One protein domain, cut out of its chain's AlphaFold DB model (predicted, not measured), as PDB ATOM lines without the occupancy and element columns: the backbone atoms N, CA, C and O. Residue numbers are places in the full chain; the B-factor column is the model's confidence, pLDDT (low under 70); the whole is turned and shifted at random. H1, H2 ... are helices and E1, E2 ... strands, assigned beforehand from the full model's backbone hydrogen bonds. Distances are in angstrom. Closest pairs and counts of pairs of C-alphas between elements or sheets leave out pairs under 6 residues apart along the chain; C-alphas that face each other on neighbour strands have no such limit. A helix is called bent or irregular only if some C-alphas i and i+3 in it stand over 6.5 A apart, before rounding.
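What this domain is: This is residues 17 to 116 of the 385 residues of an uncharacterized protein of Coprinopsis cinerea (strain Okayama-7 / 130 / ATCC MYA-4618 / FGSC 9003) (UniProt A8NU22). Two long helices, H1 and H2, run side by side in opposite directions with a gap between them, and a long loop, residues 60 to 82, joins them at one end of a rod. At the far end, before H1, sits a small hairpin of two short strands, E1 and E2. The printed part has 100 residues, with two named strands followed by two named helices in the order E1, E2, H1, H2; the sheet has the order E1, E2 and is antiparallel. The class is mostly helix, with 63 residues in helices and 7 in strands. The whole is extended, with a radius of gyration of the C-alphas of 20.5 A, and it spans 62 by 24 by 23 A.

How they stand to each other: The one sheet is made of E1, residues 17 to 19, and E2, residues 22 to 25, which form a hairpin over a tight link of 2 residues. They are antiparallel, with an angle of 117 degrees between their N-to-C directions. The C-alphas of Pro 18 and Cys 23 face each other at 4.6 A. N 17 and O 24 are within hydrogen-bond range at 2.9 A, and so are N 22 and O 19 at 3.2 A. From E2 a tight link of 4 residues leads to H1, residues 30 to 59. The closest C-alphas of E2 and H1 are those of Ile 25 and Gln 33, 6.2 A apart, one of 2 pairs within 8 A. H1 and H2, residues 83 to 115, are near each other: no pair of their C-alphas is within 8 A, the closest being 8.3 A apart, but 14 pairs are within 10 A. E1 is apart from H1 and from H2, and E2 is apart from H2. Residues 41 to 46, which belong to H1, stand free, with no C-alpha 8 or more residues away along the chain within 10 A. In the helix backbones 23 of 26 O i to N i+4 pairs are within hydrogen-bond range in H1, and 26 of 29 in H2.

Where its parts are: E1 begins with C-alpha 17 at (-52.625, -9.417, 149.198) and measures 6.3 A from first to last C-alpha, and E2 measures 9.8 A. H1, 30 residues, measures 41.7 A, from C-alpha 30 at (-41.043, -11.683, 155.870) to C-alpha 59 at (-9.557, -6.954, 128.954). It has a kink of 32 degrees near residue 37, and it is irregular, but only just: C-alphas 36 and 39 are 6.53 A apart. H2 is the longest helix by residues, with 33, and measures 46.9 A; its last C-alpha, 115, is at (-41.451, -26.469, 147.501). It has a kink of 32 degrees near residue 109 and is irregular, with C-alphas 110 and 113 at 7.0 A.

The domain as a whole: The two C-alphas farthest apart are those of Pro 18 and His 76, 62.0 A, while those of Gly 17 and Glu 116, the first and last printed, are 17.2 A apart. The printed part has no cut. The link from H1 to H2 is long, 23 residues, and its C-alphas lie 18 to 31 A from the mean of the C-alphas; within it residues 64 to 65 pair with residues 69 to 70, antiparallel. The mean pLDDT of the printed part is 80.2. It is under 70 at 18 residues: 61 to 62, 64 to 65, 68 to 69, 72 to 73, 77 to 79, 81 to 83, 112 to 113 and 115 to 116.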
ATOM      1  N   GLY A  17     -51.564 -10.347 148.836       86.81
ATOM      2  CA  GLY A  17     -52.625  -9.417 149.198       86.81
ATOM      3  C   GLY A  17     -52.388  -8.022 148.623       86.81
ATOM      4  O   GLY A  17     -51.301  -7.744 148.113       86.81
ATOM      5  N   PRO A  18     -53.396  -7.140 148.696       89.31
ATOM      6  CA  PRO A  18     -53.215  -5.738 148.356       89.31
ATOM      7  C   PRO A  18     -52.281  -5.072 149.375       89.31
ATOM      8  O   PRO A  18     -52.545  -5.111 150.577       89.31
ATOM      9  N   ASP A  19     -51.217  -4.448 148.880       86.06
ATOM     10  CA  ASP A  19     -50.326  -3.564 149.630       86.06
ATOM     11  C   ASP A  19     -50.246  -2.229 148.878       86.06
ATOM     12  O   ASP A  19     -49.649  -2.107 147.803       86.06
ATOM     13  N   GLY A  20     -50.991  -1.242 149.376       87.31
ATOM     14  CA  GLY A  20     -51.270  -0.009 148.641       87.31
ATOM     15  C   GLY A  20     -51.931  -0.282 147.283       87.31
ATOM     16  O   GLY A  20     -53.051  -0.787 147.214       87.31
ATOM     17  N   PHE A  21     -51.238   0.077 146.200       89.06
ATOM     18  CA  PHE A  21     -51.733  -0.027 144.819       89.06
ATOM     19  C   PHE A  21     -51.312  -1.312 144.089       89.06
ATOM     20  O   PHE A  21     -51.630  -1.464 142.910       89.06
ATOM     21  N   MET A  22     -50.572  -2.217 144.737       89.12
ATOM     22  CA  MET A  22     -50.030  -3.416 144.091       89.12
ATOM     23  C   MET A  22     -50.352  -4.679 144.892       89.12
ATOM     24  O   MET A  22     -50.402  -4.662 146.119       89.12
ATOM     25  N   CYS A  23     -50.564  -5.796 144.197       86.81
ATOM     26  CA  CYS A  23     -50.656  -7.101 144.843       86.81
ATOM     27  C   CYS A  23     -49.238  -7.621 145.100       86.81
ATOM     28  O   CYS A  23     -48.514  -7.921 144.150       86.81
ATOM     29  N   THR A  24     -48.848  -7.732 146.368       89.00
ATOM     30  CA  THR A  24     -47.530  -8.232 146.781       89.00
ATOM     31  C   THR A  24     -47.665  -9.279 147.886       89.00
ATOM     32  O   THR A  24     -48.768  -9.588 148.346       89.00
ATOM     33  N   ILE A  25     -46.541  -9.857 148.297       87.69
ATOM     34  CA  ILE A  25     -46.471 -10.788 149.425       87.69
ATOM     35  C   ILE A  25     -46.738 -10.002 150.709       87.69
ATOM     36  O   ILE A  25     -46.036  -9.033 150.998       87.69
ATOM     37  N   ARG A  26     -47.731 -10.415 151.503       87.38
ATOM     38  CA  ARG A  26     -48.054  -9.734 152.766       87.38
ATOM     39  C   ARG A  26     -46.851  -9.720 153.713       87.38
ATOM     40  O   ARG A  26     -46.219 -10.751 153.929       87.38
ATOM     41  N   ALA A  27     -46.636  -8.591 154.395       87.00
ATOM     42  CA  ALA A  27     -45.575  -8.405 155.397       87.00
ATOM     43  C   ALA A  27     -45.617  -9.399 156.584       87.00
ATOM     44  O   ALA A  27     -44.648  -9.516 157.329       87.00
ATOM     45  N   VAL A  28     -46.715 -10.150 156.740       89.06
ATOM     46  CA  VAL A  28     -46.850 -11.291 157.666       89.06
ATOM     47  C   VAL A  28     -45.867 -12.429 157.327       89.06
ATOM     48  O   VAL A  28     -45.495 -13.207 158.203       89.06
ATOM     49  N   TYR A  29     -45.379 -12.497 156.081       87.38
ATOM     50  CA  TYR A  29     -44.458 -13.524 155.584       87.38
ATOM     51  C   TYR A  29     -43.069 -12.951 155.217       87.38
ATOM     52  O   TYR A  29     -42.628 -13.083 154.069       87.38
ATOM     53  N   PRO A  30     -42.310 -12.362 156.167       86.19
ATOM     54  CA  PRO A  30     -41.043 -11.683 155.870       86.19
ATOM     55  C   PRO A  30     -39.979 -12.627 155.284       86.19
ATOM     56  O   PRO A  30     -39.132 -12.203 154.499       86.19
ATOM     57  N   LYS A  31     -40.045 -13.929 155.604       82.69
ATOM     58  CA  LYS A  31     -39.177 -14.961 155.011       82.69
ATOM     59  C   LYS A  31     -39.425 -15.126 153.507       82.69
ATOM     60  O   LYS A  31     -38.465 -15.171 152.743       82.69
ATOM     61  N   ALA A  32     -40.691 -15.178 153.084       82.56
ATOM     62  CA  ALA A  32     -41.055 -15.279 151.671       82.56
ATOM     63  C   ALA A  32     -40.677 -13.993 150.923       82.56
ATOM     64  O   ALA A  32     -40.057 -14.058 149.868       82.56
ATOM     65  N   GLN A  33     -40.943 -12.824 151.519       86.44
ATOM     66  CA  GLN A  33     -40.542 -11.530 150.959       86.44
ATOM     67  C   GLN A  33     -39.018 -11.429 150.750       86.44
ATOM     68  O   GLN A  33     -38.571 -10.970 149.699       86.44
ATOM     69  N   PHE A  34     -38.204 -11.910 151.698       88.38
ATOM     70  CA  PHE A  34     -36.749 -11.960 151.533       88.38
ATOM     71  C   PHE A  34     -36.321 -12.900 150.393       88.38
ATOM     72  O   PHE A  34     -35.537 -12.490 149.536       88.38
ATOM     73  N   MET A  35     -36.854 -14.127 150.351       84.75
ATOM     74  CA  MET A  35     -36.500 -15.129 149.333       84.75
ATOM     75  C   MET A  35     -36.913 -14.720 147.912       84.75
ATOM     76  O   MET A  35     -36.130 -14.893 146.985       84.75
ATOM     77  N   LEU A  36     -38.105 -14.141 147.742       84.12
ATOM     78  CA  LEU A  36     -38.646 -13.776 146.428       84.12
ATOM     79  C   LEU A  36     -38.186 -12.398 145.933       84.12
ATOM     80  O   LEU A  36     -38.134 -12.181 144.723       84.12
ATOM     81  N   HIS A  37     -37.849 -11.466 146.832       85.81
ATOM     82  CA  HIS A  37     -37.534 -10.085 146.449       85.81
ATOM     83  C   HIS A  37     -36.075  -9.679 146.701       85.81
ATOM     84  O   HIS A  37     -35.479  -9.012 145.856       85.81
ATOM     85  N   VAL A  38     -35.482 -10.041 147.842       89.62
ATOM     86  CA  VAL A  38     -34.138  -9.562 148.225       89.62
ATOM     87  C   VAL A  38     -33.050 -10.497 147.703       89.62
ATOM     88  O   VAL A  38     -32.069 -10.037 147.116       89.62
ATOM     89  N   LEU A  39     -33.235 -11.809 147.865       87.56
ATOM     90  CA  LEU A  39     -32.263 -12.818 147.449       87.56
ATOM     91  C   LEU A  39     -31.940 -12.759 145.940       87.56
ATOM     92  O   LEU A  39     -30.750 -12.772 145.622       87.56
ATOM     93  N   PRO A  40     -32.899 -12.609 145.001       84.44
ATOM     94  CA  PRO A  40     -32.576 -12.539 143.575       84.44
ATOM     95  C   PRO A  40     -31.772 -11.287 143.211       84.44
ATOM     96  O   PRO A  40     -30.864 -11.364 142.387       84.44
ATOM     97  N   ILE A  41     -32.052 -10.148 143.859       90.44
ATOM     98  CA  ILE A  41     -31.303  -8.895 143.673       90.44
ATOM     99  C   ILE A  41     -29.865  -9.057 144.183       90.44
ATOM    100  O   ILE A  41     -28.919  -8.657 143.505       90.44
ATOM    101  N   LEU A  42     -29.691  -9.681 145.352       92.75
ATOM    102  CA  LEU A  42     -28.381  -9.951 145.947       92.75
ATOM    103  C   LEU A  42     -27.561 -10.932 145.095       92.75
ATOM    104  O   LEU A  42     -26.393 -10.679 144.812       92.75
ATOM    105  N   VAL A  43     -28.168 -12.024 144.623       86.50
ATOM    106  CA  VAL A  43     -27.510 -12.985 143.724       86.50
ATOM    107  C   VAL A  43     -27.125 -12.315 142.400       86.50
ATOM    108  O   VAL A  43     -25.986 -12.456 141.953       86.50
ATOM    109  N   ALA A  44     -28.023 -11.528 141.799       86.88
ATOM    110  CA  ALA A  44     -27.743 -10.793 140.566       86.88
ATOM    111  C   ALA A  44     -26.613  -9.761 140.732       86.88
ATOM    112  O   ALA A  44     -25.790  -9.617 139.824       86.88
ATOM    113  N   SER A  45     -26.526  -9.068 141.875       95.75
ATOM    114  CA  SER A  45     -25.454  -8.097 142.128       95.75
ATOM    115  C   SER A  45     -24.094  -8.777 142.314       95.75
ATOM    116  O   SER A  45     -23.120  -8.348 141.692       95.75
ATOM    117  N   ILE A  46     -24.028  -9.885 143.064       92.88
ATOM    118  CA  ILE A  46     -22.795 -10.669 143.251       92.88
ATOM    119  C   ILE A  46     -22.315 -11.249 141.918       92.88
ATOM    120  O   ILE A  46     -21.146 -11.090 141.565       92.88
ATOM    121  N   LEU A  47     -23.210 -11.863 141.139       86.00
ATOM    122  CA  LEU A  47     -22.876 -12.377 139.809       86.00
ATOM    123  C   LEU A  47     -22.388 -11.259 138.883       86.00
ATOM    124  O   LEU A  47     -21.378 -11.434 138.205       86.00
ATOM    125  N   SER A  48     -23.043 -10.095 138.895       89.81
ATOM    126  CA  SER A  48     -22.607  -8.934 138.111       89.81
ATOM    127  C   SER A  48     -21.199  -8.486 138.504       89.81
ATOM    128  O   SER A  48     -20.360  -8.302 137.626       89.81
ATOM    129  N   ALA A  49     -20.900  -8.372 139.801       94.06
ATOM    130  CA  ALA A  49     -19.569  -8.009 140.288       94.06
ATOM    131  C   ALA A  49     -18.493  -9.032 139.872       94.06
ATOM    132  O   ALA A  49     -17.399  -8.644 139.449       94.06
ATOM    133  N   ILE A  50     -18.812 -10.331 139.922       88.62
ATOM    134  CA  ILE A  50     -17.932 -11.412 139.454       88.62
ATOM    135  C   ILE A  50     -17.687 -11.290 137.943       88.62
ATOM    136  O   ILE A  50     -16.532 -11.282 137.517       88.62
ATOM    137  N   PHE A  51     -18.733 -11.132 137.126       85.56
ATOM    138  CA  PHE A  51     -18.582 -10.990 135.674       85.56
ATOM    139  C   PHE A  51     -17.806  -9.729 135.289       85.56
ATOM    140  O   PHE A  51     -16.889  -9.827 134.478       85.56
ATOM    141  N   TYR A  52     -18.088  -8.575 135.903       89.44
ATOM    142  CA  TYR A  52     -17.306  -7.355 135.683       89.44
ATOM    143  C   TYR A  52     -15.831  -7.549 136.048       89.44
ATOM    144  O   TYR A  52     -14.961  -7.136 135.283       89.44
ATOM    145  N   SER A  53     -15.535  -8.233 137.157       90.62
ATOM    146  CA  SER A  53     -14.157  -8.542 137.565       90.62
ATOM    147  C   SER A  53     -13.450  -9.454 136.557       90.62
ATOM    148  O   SER A  53     -12.321  -9.177 136.158       90.62
ATOM    149  N   ILE A  54     -14.120 -10.511 136.086       83.06
ATOM    150  CA  ILE A  54     -13.584 -11.453 135.089       83.06
ATOM    151  C   ILE A  54     -13.361 -10.764 133.735       83.06
ATOM    152  O   ILE A  54     -12.304 -10.935 133.127       83.06
ATOM    153  N   ILE A  55     -14.322  -9.959 133.271       85.44
ATOM    154  CA  ILE A  55     -14.213  -9.187 132.026       85.44
ATOM    155  C   ILE A  55     -13.073  -8.171 132.139       85.44
ATOM    156  O   ILE A  55     -12.264  -8.065 131.221       85.44
ATOM    157  N   TYR A  56     -12.944  -7.476 133.272       86.38
ATOM    158  CA  TYR A  56     -11.845  -6.543 133.518       86.38
ATOM    159  C   TYR A  56     -10.476  -7.244 133.506       86.38
ATOM    160  O   TYR A  56      -9.565  -6.780 132.820       86.38
ATOM    161  N   LEU A  57     -10.333  -8.393 134.179       84.38
ATOM    162  CA  LEU A  57      -9.113  -9.216 134.154       84.38
ATOM    163  C   LEU A  57      -8.759  -9.678 132.727       84.38
ATOM    164  O   LEU A  57      -7.596  -9.633 132.328       84.38
ATOM    165  N   ALA A  58      -9.757 -10.071 131.932       76.44
ATOM    166  CA  ALA A  58      -9.563 -10.486 130.544       76.44
ATOM    167  C   ALA A  58      -9.186  -9.317 129.616       76.44
ATOM    168  O   ALA A  58      -8.240  -9.429 128.839       76.44
ATOM    169  N   LEU A  59      -9.863  -8.168 129.726       77.06
ATOM    170  CA  LEU A  59      -9.557  -6.954 128.954       77.06
ATOM    171  C   LEU A  59      -8.196  -6.350 129.322       77.06
ATOM    172  O   LEU A  59      -7.522  -5.781 128.459       77.06
ATOM    173  N   ARG A  60      -7.768  -6.504 130.580       79.69
ATOM    174  CA  ARG A  60      -6.422  -6.153 131.052       79.69
ATOM    175  C   ARG A  60      -5.357  -7.172 130.614       79.69
ATOM    176  O   ARG A  60      -4.173  -6.903 130.772       79.69
ATOM    177  N   GLY A  61      -5.760  -8.308 130.036       68.56
ATOM    178  CA  GLY A  61      -4.871  -9.364 129.545       68.56
ATOM    179  C   GLY A  61      -4.259 -10.239 130.642       68.56
ATOM    180  O   GLY A  61      -3.418 -11.076 130.344       68.56
ATOM    181  N   THR A  62      -4.675 -10.081 131.902       66.81
ATOM    182  CA  THR A  62      -3.969 -10.662 133.051       66.81
ATOM    183  C   THR A  62      -4.269 -12.134 133.297       66.81
ATOM    184  O   THR A  62      -3.739 -12.676 134.254       66.81
ATOM    185  N   LEU A  63      -5.151 -12.789 132.533       70.69
ATOM    186  CA  LEU A  63      -5.663 -14.129 132.849       70.69
ATOM    187  C   LEU A  63      -5.415 -15.111 131.691       70.69
ATOM    188  O   LEU A  63      -6.197 -15.191 130.746       70.69
ATOM    189  N   ALA A  64      -4.322 -15.876 131.780       69.56
ATOM    190  CA  ALA A  64      -3.913 -16.854 130.774       69.56
ATOM    191  C   ALA A  64      -4.233 -18.288 131.235       69.56
ATOM    192  O   ALA A  64      -3.645 -18.807 132.184       69.56
ATOM    193  N   VAL A  65      -5.158 -18.960 130.536       65.88
ATOM    194  CA  VAL A  65      -5.615 -20.322 130.880       65.88
ATOM    195  C   VAL A  65      -4.907 -21.377 130.020       65.88
ATOM    196  O   VAL A  65      -5.520 -22.037 129.182       65.88
ATOM    197  N   LYS A  66      -3.595 -21.544 130.228       70.94
ATOM    198  CA  LYS A  66      -2.790 -22.644 129.657       70.94
ATOM    199  C   LYS A  66      -2.312 -23.553 130.795       70.94
ATOM    200  O   LYS A  66      -1.376 -23.213 131.508       70.94
ATOM    201  N   GLY A  67      -2.987 -24.690 130.988       72.12
ATOM    202  CA  GLY A  67      -2.644 -25.691 132.016       72.12
ATOM    203  C   GLY A  67      -2.959 -25.300 133.470       72.12
ATOM    204  O   GLY A  67      -2.704 -26.082 134.376       72.12
ATOM    205  N   GLY A  68      -3.520 -24.115 133.704       67.44
ATOM    206  CA  GLY A  68      -3.901 -23.603 135.020       67.44
ATOM    207  C   GLY A  68      -4.305 -22.131 134.924       67.44
ATOM    208  O   GLY A  68      -4.176 -21.525 133.859       67.44
ATOM    209  N   VAL A  69      -4.788 -21.545 136.022       69.56
ATOM    210  CA  VAL A  69      -5.032 -20.094 136.103       69.56
ATOM    211  C   VAL A  69      -3.694 -19.402 136.365       69.56
ATOM    212  O   VAL A  69      -3.326 -19.156 137.511       69.56
ATOM    213  N   LYS A  70      -2.929 -19.126 135.302       71.12
ATOM    214  CA  LYS A  70      -1.690 -18.346 135.397       71.12
ATOM    215  C   LYS A  70      -1.980 -16.887 135.069       71.12
ATOM    216  O   LYS A  70      -2.431 -16.561 133.971       71.12
ATOM    217  N   LEU A  71      -1.696 -16.006 136.024       70.00
ATOM    218  CA  LEU A  71      -1.762 -14.570 135.795       70.00
ATOM    219  C   LEU A  71      -0.466 -14.113 135.110       70.00
ATOM    220  O   LEU A  71       0.484 -13.722 135.783       70.00
ATOM    221  N   SER A  72      -0.400 -14.219 133.777       63.00
ATOM    222  CA  SER A  72       0.694 -13.602 133.018       63.00
ATOM    223  C   SER A  72       0.410 -12.109 132.886       63.00
ATOM    224  O   SER A  72      -0.641 -11.727 132.374       63.00
ATOM    225  N   LEU A  73       1.318 -11.271 133.386       69.56
ATOM    226  CA  LEU A  73       1.208  -9.809 133.325       69.56
ATOM    227  C   LEU A  73       2.060  -9.188 132.206       69.56
ATOM    228  O   LEU A  73       2.240  -7.973 132.203       69.56
ATOM    229  N   ASP A  74       2.572  -9.983 131.263       73.69
ATOM    230  CA  ASP A  74       3.382  -9.465 130.158       73.69
ATOM    231  C   ASP A  74       2.499  -8.771 129.093       73.69
ATOM    232  O   ASP A  74       1.696  -9.430 128.422       73.69
ATOM    233  N   PRO A  75       2.602  -7.438 128.914       71.50
ATOM    234  CA  PRO A  75       1.793  -6.717 127.938       71.50
ATOM    235  C   PRO A  75       2.272  -6.922 126.494       71.50
ATOM    236  O   PRO A  75       1.528  -6.579 125.569       71.50
ATOM    237  N   HIS A  76       3.488  -7.435 126.275       74.19
ATOM    238  CA  HIS A  76       4.122  -7.450 124.957       74.19
ATOM    239  C   HIS A  76       3.681  -8.644 124.095       74.19
ATOM    240  O   HIS A  76       3.519  -8.491 122.884       74.19
ATOM    241  N   GLU A  77       3.382  -9.794 124.713       67.38
ATOM    242  CA  GLU A  77       2.852 -11.002 124.044       67.38
ATOM    243  C   GLU A  77       1.424 -10.811 123.481       67.38
ATOM    244  O   GLU A  77       0.999 -11.498 122.545       67.38
ATOM    245  N   ARG A  78       0.675  -9.850 124.046       62.78
ATOM    246  CA  ARG A  78      -0.778  -9.657 123.875       62.78
ATOM    247  C   ARG A  78      -1.244  -9.430 122.433       62.78
ATOM    248  O   ARG A  78      -2.382  -9.761 122.110       62.78
ATOM    249  N   TRP A  79      -0.411  -8.827 121.588       68.25
ATOM    250  CA  TRP A  79      -0.800  -8.374 120.243       68.25
ATOM    251  C   TRP A  79      -0.609  -9.437 119.152       68.25
ATOM    252  O   TRP A  79      -0.861  -9.176 117.976       68.25
ATOM    253  N   THR A  80      -0.177 -10.644 119.520       73.81
ATOM    254  CA  THR A  80      -0.020 -11.750 118.574       73.81
ATOM    255  C   THR A  80      -1.380 -12.338 118.181       73.81
ATOM    256  O   THR A  80      -2.249 -12.571 119.021       73.81
ATOM    257  N   VAL A  81      -1.577 -12.612 116.886       63.88
ATOM    258  CA  VAL A  81      -2.871 -13.070 116.329       63.88
ATOM    259  C   VAL A  81      -3.362 -14.376 116.978       63.88
ATOM    260  O   VAL A  81      -4.561 -14.577 117.120       63.88
ATOM    261  N   ALA A  82      -2.462 -15.217 117.498       66.50
ATOM    262  CA  ALA A  82      -2.810 -16.424 118.257       66.50
ATOM    263  C   ALA A  82      -3.619 -16.164 119.555       66.50
ATOM    264  O   ALA A  82      -4.175 -17.099 120.142       66.50
ATOM    265  N   ALA A  83      -3.712 -14.916 120.029       67.44
ATOM    266  CA  ALA A  83      -4.520 -14.551 121.189       67.44
ATOM    267  C   ALA A  83      -6.040 -14.522 120.902       67.44
ATOM    268  O   ALA A  83      -6.827 -14.767 121.822       67.44
ATOM    269  N   SER A  84      -6.478 -14.279 119.655       72.06
ATOM    270  CA  SER A  84      -7.910 -14.124 119.325       72.06
ATOM    271  C   SER A  84      -8.728 -15.387 119.584       72.06
ATOM    272  O   SER A  84      -9.823 -15.321 120.145       72.06
ATOM    273  N   ASP A  85      -8.182 -16.548 119.234       78.50
ATOM    274  CA  ASP A  85      -8.886 -17.832 119.320       78.50
ATOM    275  C   ASP A  85      -9.092 -18.253 120.780       78.50
ATOM    276  O   ASP A  85     -10.121 -18.825 121.154       78.50
ATOM    277  N   ASN A  86      -8.123 -17.913 121.631       74.69
ATOM    278  CA  ASN A  86      -8.207 -18.121 123.071       74.69
ATOM    279  C   ASN A  86      -9.255 -17.191 123.699       74.69
ATOM    280  O   ASN A  86     -10.038 -17.641 124.539       74.69
ATOM    281  N   TYR A  87      -9.338 -15.936 123.242       76.38
ATOM    282  CA  TYR A  87     -10.380 -14.998 123.667       76.38
ATOM    283  C   TYR A  87     -11.787 -15.465 123.261       76.38
ATOM    284  O   TYR A  87     -12.677 -15.500 124.108       76.38
ATOM    285  N   GLN A  88     -11.999 -15.913 122.017       81.56
ATOM    286  CA  GLN A  88     -13.311 -16.429 121.598       81.56
ATOM    287  C   GLN A  88     -13.742 -17.659 122.412       81.56
ATOM    288  O   GLN A  88     -14.879 -17.718 122.879       81.56
ATOM    289  N   ARG A  89     -12.832 -18.614 122.662       83.25
ATOM    290  CA  ARG A  89     -13.113 -19.787 123.515       83.25
ATOM    291  C   ARG A  89     -13.419 -19.403 124.965       83.25
ATOM    292  O   ARG A  89     -14.248 -20.047 125.606       83.25
ATOM    293  N   PHE A  90     -12.775 -18.362 125.487       80.12
ATOM    294  CA  PHE A  90     -13.041 -17.824 126.820       80.12
ATOM    295  C   PHE A  90     -14.423 -17.158 126.905       80.12
ATOM    296  O   PHE A  90     -15.213 -17.509 127.782       80.12
ATOM    297  N   ILE A  91     -14.764 -16.286 125.952       82.44
ATOM    298  CA  ILE A  91     -16.089 -15.654 125.870       82.44
ATOM    299  C   ILE A  91     -17.194 -16.700 125.675       82.44
ATOM    300  O   ILE A  91     -18.221 -16.615 126.341       82.44
ATOM    301  N   ALA A  92     -16.976 -17.736 124.860       83.94
ATOM    302  CA  ALA A  92     -17.928 -18.837 124.700       83.94
ATOM    303  C   ALA A  92     -18.175 -19.610 126.013       83.94
ATOM    304  O   ALA A  92     -19.314 -19.970 126.315       83.94
ATOM    305  N   ARG A  93     -17.136 -19.821 126.836       85.44
ATOM    306  CA  ARG A  93     -17.276 -20.435 128.171       85.44
ATOM    307  C   ARG A  93     -18.040 -19.539 129.149       85.44
ATOM    308  O   ARG A  93     -18.866 -20.055 129.894       85.44
ATOM    309  N   ILE A  94     -17.812 -18.224 129.121       82.75
ATOM    310  CA  ILE A  94     -18.576 -17.254 129.927       82.75
ATOM    311  C   ILE A  94     -20.040 -17.205 129.477       82.75
ATOM    312  O   ILE A  94     -20.935 -17.271 130.310       82.75
ATOM    313  N   ALA A  95     -20.305 -17.144 128.173       85.12
ATOM    314  CA  ALA A  95     -21.667 -17.167 127.648       85.12
ATOM    315  C   ALA A  95     -22.403 -18.450 128.067       85.12
ATOM    316  O   ALA A  95     -23.541 -18.384 128.524       85.12
ATOM    317  N   SER A  96     -21.730 -19.604 127.998       85.69
ATOM    318  CA  SER A  96     -22.268 -20.885 128.469       85.69
ATOM    319  C   SER A  96     -22.564 -20.889 129.978       85.69
ATOM    320  O   SER A  96     -23.631 -21.345 130.387       85.69
ATOM    321  N   SER A  97     -21.695 -20.313 130.823       83.31
ATOM    322  CA  SER A  97     -21.968 -20.231 132.267       83.31
ATOM    323  C   SER A  97     -23.111 -19.266 132.603       83.31
ATOM    324  O   SER A  97     -23.948 -19.605 133.437       83.31
ATOM    325  N   VAL A  98     -23.215 -18.121 131.916       82.06
ATOM    326  CA  VAL A  98     -24.359 -17.195 132.034       82.06
ATOM    327  C   VAL A  98     -25.662 -17.889 131.631       82.06
ATOM    328  O   VAL A  98     -26.644 -17.805 132.369       82.06
ATOM    329  N   VAL A  99     -25.671 -18.607 130.502       87.19
ATOM    330  CA  VAL A  99     -26.841 -19.373 130.045       87.19
ATOM    331  C   VAL A  99     -27.222 -20.436 131.070       87.19
ATOM    332  O   VAL A  99     -28.389 -20.494 131.442       87.19
ATOM    333  N   ASN A 100     -26.268 -21.212 131.595       86.06
ATOM    334  CA  ASN A 100     -26.549 -22.216 132.624       86.06
ATOM    335  C   ASN A 100     -27.132 -21.598 133.899       86.06
ATOM    336  O   ASN A 100     -28.131 -22.104 134.398       86.06
ATOM    337  N   VAL A 101     -26.574 -20.493 134.408       82.19
ATOM    338  CA  VAL A 101     -27.109 -19.807 135.599       82.19
ATOM    339  C   VAL A 101     -28.515 -19.261 135.339       82.19
ATOM    340  O   VAL A 101     -29.394 -19.407 136.185       82.19
ATOM    341  N   PHE A 102     -28.765 -18.686 134.159       82.75
ATOM    342  CA  PHE A 102     -30.095 -18.212 133.782       82.75
ATOM    343  C   PHE A 102     -31.098 -19.369 133.659       82.75
ATOM    344  O   PHE A 102     -32.228 -19.261 134.132       82.75
ATOM    345  N   LEU A 103     -30.692 -20.499 133.077       86.62
ATOM    346  CA  LEU A 103     -31.519 -21.701 132.961       86.62
ATOM    347  C   LEU A 103     -31.836 -22.269 134.354       86.62
ATOM    348  O   LEU A 103     -32.999 -22.532 134.639       86.62
ATOM    349  N   PHE A 104     -30.842 -22.334 135.247       84.12
ATOM    350  CA  PHE A 104     -30.990 -22.780 136.637       84.12
ATOM    351  C   PHE A 104     -31.914 -21.868 137.461       84.12
ATOM    352  O   PHE A 104     -32.733 -22.339 138.246       84.12
ATOM    353  N   TYR A 105     -31.841 -20.551 137.241       80.94
ATOM    354  CA  TYR A 105     -32.770 -19.589 137.834       80.94
ATOM    355  C   TYR A 105     -34.208 -19.800 137.332       80.94
ATOM    356  O   TYR A 105     -35.152 -19.778 138.121       80.94
ATOM    357  N   ASN A 106     -34.390 -20.067 136.033       82.56
ATOM    358  CA  ASN A 106     -35.708 -20.375 135.478       82.56
ATOM    359  C   ASN A 106     -36.255 -21.719 135.985       82.56
ATOM    360  O   ASN A 106     -37.441 -21.780 136.304       82.56
ATOM    361  N   THR A 107     -35.442 -22.775 136.124       80.19
ATOM    362  CA  THR A 107     -35.912 -24.032 136.733       80.19
ATOM    363  C   THR A 107     -36.260 -23.855 138.200       80.19
ATOM    364  O   THR A 107     -37.322 -24.330 138.593       80.19
ATOM    365  N   PHE A 108     -35.471 -23.128 139.001       78.00
ATOM    366  CA  PHE A 108     -35.877 -22.815 140.376       78.00
ATOM    367  C   PHE A 108     -37.213 -22.078 140.419       78.00
ATOM    368  O   PHE A 108     -38.098 -22.497 141.154       78.00
ATOM    369  N   ARG A 109     -37.416 -21.064 139.573       77.62
ATOM    370  CA  ARG A 109     -38.678 -20.310 139.527       77.62
ATOM    371  C   ARG A 109     -39.884 -21.142 139.062       77.62
ATOM    372  O   ARG A 109     -41.014 -20.856 139.440       77.62
ATOM    373  N   VAL A 110     -39.662 -22.168 138.239       82.44
ATOM    374  CA  VAL A 110     -40.701 -23.130 137.819       82.44
ATOM    375  C   VAL A 110     -40.972 -24.190 138.895       82.44
ATOM    376  O   VAL A 110     -42.096 -24.675 138.997       82.44
ATOM    377  N   LEU A 111     -39.967 -24.539 139.704       74.94
ATOM    378  CA  LEU A 111     -40.060 -25.533 140.779       74.94
ATOM    379  C   LEU A 111     -40.489 -24.938 142.129       74.94
ATOM    380  O   LEU A 111     -40.960 -25.676 142.985       74.94
ATOM    381  N   GLU A 112     -40.365 -23.627 142.324       67.75
ATOM    382  CA  GLU A 112     -40.736 -22.906 143.548       67.75
ATOM    383  C   GLU A 112     -42.159 -23.243 144.058       67.75
ATOM    384  O   GLU A 112     -42.278 -23.594 145.235       67.75
ATOM    385  N   PRO A 113     -43.213 -23.330 143.209       69.19
ATOM    386  CA  PRO A 113     -44.546 -23.762 143.648       69.19
ATOM    387  C   PRO A 113     -44.614 -25.194 144.209       69.19
ATOM    388  O   PRO A 113     -45.556 -25.524 144.925       69.19
ATOM    389  N   ALA A 114     -43.647 -26.062 143.889       70.00
ATOM    390  CA  ALA A 114     -43.584 -27.424 144.420       70.00
ATOM    391  C   ALA A 114     -42.948 -27.486 145.822       70.00
ATOM    392  O   ALA A 114     -43.248 -28.401 146.586       70.00
ATOM    393  N   PHE A 115     -42.106 -26.512 146.188       62.44
ATOM    394  CA  PHE A 115     -41.451 -26.469 147.501       62.44
ATOM    395  C   PHE A 115     -42.329 -25.845 148.602       62.44
ATOM    396  O   PHE A 115     -42.146 -26.164 149.775       62.44
ATOM    397  N   GLU A 116     -43.338 -25.037 148.255       58.94
ATOM    398  CA  GLU A 116     -44.290 -24.449 149.221       58.94
ATOM    399  C   GLU A 116     -45.299 -25.452 149.828       58.94
ATOM    400  O   GLU A 116     -46.056 -25.104 150.747       58.94
TER     401      GLU A 116